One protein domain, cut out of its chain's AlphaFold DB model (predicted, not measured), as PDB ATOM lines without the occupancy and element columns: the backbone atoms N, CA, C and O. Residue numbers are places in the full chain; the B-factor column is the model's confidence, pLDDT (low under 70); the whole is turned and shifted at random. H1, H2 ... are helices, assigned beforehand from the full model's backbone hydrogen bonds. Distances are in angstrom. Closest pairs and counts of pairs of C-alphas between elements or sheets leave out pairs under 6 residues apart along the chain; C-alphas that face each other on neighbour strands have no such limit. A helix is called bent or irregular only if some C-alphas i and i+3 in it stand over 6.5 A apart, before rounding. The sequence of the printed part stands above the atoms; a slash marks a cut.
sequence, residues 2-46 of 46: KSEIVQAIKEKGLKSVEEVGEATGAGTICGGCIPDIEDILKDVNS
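What this domain is: This is residues 2 to 46 of the 46 residues of the protein "Fer2_BFD domain-containing protein" of Bacteroidales bacterium CF (UniProt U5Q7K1). Three short helices pack together as a small triangle, crossing at wide angles: H1 and H2, about perpendicular to each other, both pack on one side of H3, which runs along the long axis. The link from H2 to H3 makes a loop past the first residue of H3, with Ile 29 at its far end, and folds back into that helix. The printed part has 45 residues with three named helices, H1, H2 and H3 in that order along the chain, and no named strand; its class is all helix. The whole is compact, with a radius of gyration of the C-alphas of 9.1 A, and its outline is elongated, spanning 26 by 17 by 17 A.

How they stand to each other: Start at the first printed residue with H1, residues 2 to 12, and go on to H2, residues 17 to 24. These two touch, and you will find their closest C-alphas at Ile 5 and Thr 24, 6.6 A apart. Their lines stand about perpendicular, at 82 degrees. Next look at H3, residues 34 to 44, which touches H1: the closest C-alphas are those of Val 6 and Ile 40, 6.8 A apart. H1 and H3 run the same way at a steep tilt of 55 degrees. H3 also touches H2, where the closest C-alphas are those of Val 17 and Ile 37, 6.3 A apart. The lines of H2 and H3 are about perpendicular, at 89 degrees. The helix packing is mostly crossed, with 0 of the 3 touching pairs at a shallow tilt. In the backbones of H1, H2 and H3, every O i to N i+4 pair is within hydrogen-bond range.

Where its parts are: Find C-alpha 2 at (211.167, 232.058, 322.151); from there H1 runs 15.6 A to C-alpha 12. After a link of 4 residues, H2 begins at C-alpha 17, at (215.123, 223.818, 312.111), and runs 10.2 A to C-alpha 24. Go on to C-alpha 34, where H3 begins; it runs 15.1 A and ends at C-alpha 44, at (203.019, 225.079, 315.940). No helix is bent or irregular.

The domain as a whole: Look at Ile 29 and Ser 46 for the two C-alphas farthest apart, 27.3 A. The first and last printed C-alphas, those of Lys 2 and Ser 46, are 17.6 A apart. The printed part has no cut and ends at residue 46, the chain's last residue. The link from H1 to H2, 4 residues, is tight, and that from H2 to H3, 9 residues, is short. The mean pLDDT of the printed part is 88.0, and in the B-factor column of this model you will find one residue under 70, residue 2.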
ATOM      1  N   LYS A   2     212.142 233.057 322.678       62.00
ATOM      2  CA  LYS A   2     211.167 232.058 322.151       62.00
ATOM      3  C   LYS A   2     210.076 232.666 321.243       62.00
ATOM      4  O   LYS A   2     209.681 232.044 320.267       62.00
ATOM      5  N   SER A   3     209.653 233.905 321.506       76.75
ATOM      6  CA  SER A   3     208.594 234.575 320.730       76.75
ATOM      7  C   SER A   3     208.967 234.888 319.273       76.75
ATOM      8  O   SER A   3     208.111 234.766 318.404       76.75
ATOM      9  N   GLU A   4     210.222 235.248 318.981       85.38
ATOM     10  CA  GLU A   4     210.658 235.572 317.607       85.38
ATOM     11  C   GLU A   4     210.704 234.326 316.723       85.38
ATOM     12  O   GLU A   4     210.298 234.371 315.568       85.38
ATOM     13  N   ILE A   5     211.133 233.195 317.292       88.38
ATOM     14  CA  ILE A   5     211.151 231.901 316.606       88.38
ATOM     15  C   ILE A   5     209.719 231.459 316.286       88.38
ATOM     16  O   ILE A   5     209.418 231.136 315.142       88.38
ATOM     17  N   VAL A   6     208.811 231.519 317.268       89.81
ATOM     18  CA  VAL A   6     207.392 231.165 317.074       89.81
ATOM     19  C   VAL A   6     206.732 232.060 316.022       89.81
ATOM     20  O   VAL A   6     205.992 231.562 315.174       89.81
ATOM     21  N   GLN A   7     206.993 233.370 316.057       90.88
ATOM     22  CA  GLN A   7     206.480 234.297 315.049       90.88
ATOM     23  C   GLN A   7     207.027 233.984 313.662       90.88
ATOM     24  O   GLN A   7     206.240 233.839 312.733       90.88
ATOM     25  N   ALA A   8     208.342 233.800 313.523       90.69
ATOM     26  CA  ALA A   8     208.953 233.465 312.243       90.69
ATOM     27  C   ALA A   8     208.376 232.166 311.663       90.69
ATOM     28  O   ALA A   8     208.033 232.137 310.483       90.69
ATOM     29  N   ILE A   9     208.200 231.130 312.491       91.06
ATOM     30  CA  ILE A   9     207.586 229.859 312.087       91.06
ATOM     31  C   ILE A   9     206.163 230.079 311.568       91.06
ATOM     32  O   ILE A   9     205.831 229.584 310.496       91.06
ATOM     33  N   LYS A  10     205.331 230.848 312.281       89.62
ATOM     34  CA  LYS A  10     203.930 231.090 311.891       89.62
ATOM     35  C   LYS A  10     203.785 232.011 310.681       89.62
ATOM     36  O   LYS A  10     202.983 231.728 309.800       89.62
ATOM     37  N   GLU A  11     204.538 233.107 310.636       91.88
ATOM     38  CA  GLU A  11     204.446 234.110 309.568       91.88
ATOM     39  C   GLU A  11     205.039 233.604 308.254       91.88
ATOM     40  O   GLU A  11     204.492 233.875 307.186       91.88
ATOM     41  N   LYS A  12     206.150 232.861 308.321       89.25
ATOM     42  CA  LYS A  12     206.835 232.333 307.134       89.25
ATOM     43  C   LYS A  12     206.465 230.880 306.821       89.25
ATOM     44  O   LYS A  12     206.859 230.381 305.774       89.25
ATOM     45  N   GLY A  13     205.711 230.210 307.695       89.44
ATOM     46  CA  GLY A  13     205.293 228.817 307.514       89.44
ATOM     47  C   GLY A  13     206.455 227.823 307.557       89.44
ATOM     48  O   GLY A  13     206.450 226.862 306.790       89.44
ATOM     49  N   LEU A  14     207.453 228.078 308.408       93.06
ATOM     50  CA  LEU A  14     208.681 227.281 308.483       93.06
ATOM     51  C   LEU A  14     208.382 225.888 309.047       93.06
ATOM     52  O   LEU A  14     207.598 225.747 309.990       93.06
ATOM     53  N   LYS A  15     209.022 224.854 308.497       90.31
ATOM     54  CA  LYS A  15     208.754 223.453 308.872       90.31
ATOM     55  C   LYS A  15     209.986 222.693 309.335       90.31
ATOM     56  O   LYS A  15     209.863 221.551 309.770       90.31
ATOM     57  N   SER A  16     211.155 223.315 309.271       91.44
ATOM     58  CA  SER A  16     212.423 222.703 309.646       91.44
ATOM     59  C   SER A  16     213.281 223.644 310.486       91.44
ATOM     60  O   SER A  16     213.157 224.868 310.423       91.44
ATOM     61  N   VAL A  17     214.172 223.060 311.288       90.62
ATOM     62  CA  VAL A  17     215.123 223.818 312.111       90.62
ATOM     63  C   VAL A  17     216.074 224.634 311.234       90.62
ATOM     64  O   VAL A  17     216.421 225.751 311.606       90.62
ATOM     65  N   GLU A  18     216.454 224.111 310.065       90.25
ATOM     66  CA  GLU A  18     217.263 224.833 309.076       90.25
ATOM     67  C   GLU A  18     216.560 226.108 308.610       90.25
ATOM     68  O   GLU A  18     217.128 227.187 308.747       90.25
ATOM     69  N   GLU A  19     215.299 226.021 308.180       91.56
ATOM     70  CA  GLU A  19     214.531 227.200 307.766       91.56
ATOM     71  C   GLU A  19     214.385 228.227 308.900       91.56
ATOM     72  O   GLU A  19     214.478 229.437 308.680       91.56
ATOM     73  N   VAL A  20     214.177 227.758 310.136       91.12
ATOM     74  CA  VAL A  20     214.140 228.622 311.324       91.12
ATOM     75  C   VAL A  20     215.489 229.292 311.557       91.12
ATOM     76  O   VAL A  20     215.531 230.490 311.851       91.12
ATOM     77  N   GLY A  21     216.586 228.556 311.414       90.69
ATOM     78  CA  GLY A  21     217.936 229.073 311.567       90.69
ATOM     79  C   GLY A  21     218.318 230.073 310.484       90.69
ATOM     80  O   GLY A  21     218.901 231.104 310.800       90.69
ATOM     81  N   GLU A  22     217.907 229.856 309.239       90.12
ATOM     82  CA  GLU A  22     218.081 230.832 308.161       90.12
ATOM     83  C   GLU A  22     217.225 232.086 308.381       90.12
ATOM     84  O   GLU A  22     217.667 233.207 308.127       90.12
ATOM     85  N   ALA A  23     216.004 231.928 308.900       90.75
ATOM     86  CA  ALA A  23     215.088 233.042 309.119       90.75
ATOM     87  C   ALA A  23     215.401 233.884 310.365       90.75
ATOM     88  O   ALA A  23     215.038 235.061 310.387       90.75
ATOM     89  N   THR A  24     216.001 233.287 311.402       87.69
ATOM     90  CA  THR A  24     216.164 233.903 312.736       87.69
ATOM     91  C   THR A  24     217.599 233.884 313.267       87.69
ATOM     92  O   THR A  24     217.886 234.518 314.280       87.69
ATOM     93  N   GLY A  25     218.507 233.142 312.633       88.19
ATOM     94  CA  GLY A  25     219.858 232.874 313.132       88.19
ATOM     95  C   GLY A  25     219.922 231.848 314.271       88.19
ATOM     96  O   GLY A  25     221.019 231.459 314.680       88.19
ATOM     97  N   ALA A  26     218.787 231.378 314.801       88.12
ATOM     98  CA  ALA A  26     218.755 230.427 315.908       88.12
ATOM     99  C   ALA A  26     219.258 229.032 315.485       88.12
ATOM    100  O   ALA A  26     219.022 228.580 314.374       88.12
ATOM    101  N   GLY A  27     219.980 228.334 316.363       83.94
ATOM    102  CA  GLY A  27     220.499 226.989 316.079       83.94
ATOM    103  C   GLY A  27     221.736 226.939 315.170       83.94
ATOM    104  O   GLY A  27     222.342 225.881 315.062       83.94
ATOM    105  N   THR A  28     222.177 228.066 314.598       84.50
ATOM    106  CA  THR A  28     223.292 228.113 313.625       84.50
ATOM    107  C   THR A  28     224.697 228.173 314.244       84.50
ATOM    108  O   THR A  28     225.669 227.823 313.583       84.50
ATOM    109  N   ILE A  29     224.829 228.609 315.506       80.00
ATOM    110  CA  ILE A  29     226.139 228.875 316.138       80.00
ATOM    111  C   ILE A  29     226.615 227.697 316.994       80.00
ATOM    112  O   ILE A  29     227.679 227.138 316.760       80.00
ATOM    113  N   CYS A  30     225.847 227.337 318.025       84.62
ATOM    114  CA  CYS A  30     226.206 226.271 318.968       84.62
ATOM    115  C   CYS A  30     225.237 225.084 318.940       84.62
ATOM    116  O   CYS A  30     225.487 224.083 319.601       84.62
ATOM    117  N   GLY A  31     224.105 225.214 318.242       83.31
ATOM    118  CA  GLY A  31     223.052 224.198 318.196       83.31
ATOM    119  C   GLY A  31     222.289 223.974 319.510       83.31
ATOM    120  O   GLY A  31     221.366 223.169 319.541       83.31
ATOM    121  N   GLY A  32     222.608 224.690 320.594       86.81
ATOM    122  CA  GLY A  32     222.015 224.444 321.917       86.81
ATOM    123  C   GLY A  32     220.501 224.670 322.000       86.81
ATOM    124  O   GLY A  32     219.851 224.105 322.869       86.81
ATOM    125  N   CYS A  33     219.937 225.462 321.087       88.69
ATOM    126  CA  CYS A  33     218.499 225.719 320.990       88.69
ATOM    127  C   CYS A  33     217.787 224.896 319.903       88.69
ATOM    128  O   CYS A  33     216.591 225.087 319.714       88.69
ATOM    129  N   ILE A  34     218.477 223.981 319.206       90.25
ATOM    130  CA  ILE A  34     217.850 223.085 318.217       90.25
ATOM    131  C   ILE A  34     216.697 222.270 318.833       90.25
ATOM    132  O   ILE A  34     215.612 222.314 318.260       90.25
ATOM    133  N   PRO A  35     216.853 221.628 320.014       91.38
ATOM    134  CA  PRO A  35     215.767 220.848 320.614       91.38
ATOM    135  C   PRO A  35     214.535 221.704 320.935       91.38
ATOM    136  O   PRO A  35     213.408 221.304 320.665       91.38
ATOM    137  N   ASP A  36     214.748 222.924 321.447       90.88
ATOM    138  CA  ASP A  36     213.664 223.881 321.696       90.88
ATOM    139  C   ASP A  36     212.948 224.283 320.394       90.88
ATOM    140  O   ASP A  36     211.731 224.454 320.392       90.88
ATOM    141  N   ILE A  37     213.684 224.466 319.290       91.19
ATOM    142  CA  ILE A  37     213.103 224.808 317.983       91.19
ATOM    143  C   ILE A  37     212.276 223.640 317.441       91.19
ATOM    144  O   ILE A  37     211.188 223.876 316.921       91.19
ATOM    145  N   GLU A  38     212.754 222.401 317.573       91.88
ATOM    146  CA  GLU A  38     212.008 221.205 317.162       91.88
ATOM    147  C   GLU A  38     210.695 221.056 317.935       91.88
ATOM    148  O   GLU A  38     209.651 220.834 317.317       91.88
ATOM    149  N   ASP A  39     210.717 221.245 319.257       92.38
ATOM    150  CA  ASP A  39     209.500 221.221 320.076       92.38
ATOM    151  C   ASP A  39     208.514 222.318 319.651       92.38
ATOM    152  O   ASP A  39     207.322 222.052 319.494       92.38
ATOM    153  N   ILE A  40     208.999 223.538 319.392       90.94
ATOM    154  CA  ILE A  40     208.156 224.638 318.904       90.94
ATOM    155  C   ILE A  40     207.581 224.322 317.519       90.94
ATOM    156  O   ILE A  40     206.398 224.551 317.284       90.94
ATOM    157  N   LEU A  41     208.390 223.811 316.587       91.12
ATOM    158  CA  LEU A  41     207.935 223.429 315.247       91.12
ATOM    159  C   LEU A  41     206.837 222.375 315.319       91.12
ATOM    160  O   LEU A  41     205.882 222.444 314.548       91.12
ATOM    161  N   LYS A  42     206.967 221.421 316.242       90.81
ATOM    162  CA  LYS A  42     205.979 220.373 316.465       90.81
ATOM    163  C   LYS A  42     204.697 220.931 317.071       90.81
ATOM    164  O   LYS A  42     203.636 220.596 316.576       90.81
ATOM    165  N   ASP A  43     204.790 221.805 318.071       90.69
ATOM    166  CA  ASP A  43     203.635 222.462 318.705       90.69
ATOM    167  C   ASP A  43     202.875 223.372 317.724       90.69
ATOM    168  O   ASP A  43     201.648 223.359 317.667       90.69
ATOM    169  N   VAL A  44     203.602 224.126 316.894       87.94
ATOM    170  CA  VAL A  44     203.019 225.079 315.940       87.94
ATOM    171  C   VAL A  44     202.422 224.399 314.704       87.94
ATOM    172  O   VAL A  44     201.429 224.899 314.177       87.94
ATOM    173  N   ASN A  45     203.016 223.300 314.225       81.31
ATOM    174  CA  ASN A  45     202.529 222.547 313.060       81.31
ATOM    175  C   ASN A  45     201.617 221.358 313.429       81.31
ATOM    176  O   ASN A  45     201.315 220.549 312.545       81.31
ATOM    177  N   SER A  46     201.222 221.214 314.702       76.94
ATOM    178  CA  SER A  46     200.307 220.154 315.149       76.94
ATOM    179  C   SER A  46     198.836 220.452 314.870       76.94
ATOM    180  O   SER A  46     198.470 221.620 314.612       76.94
TER     181      SER A  46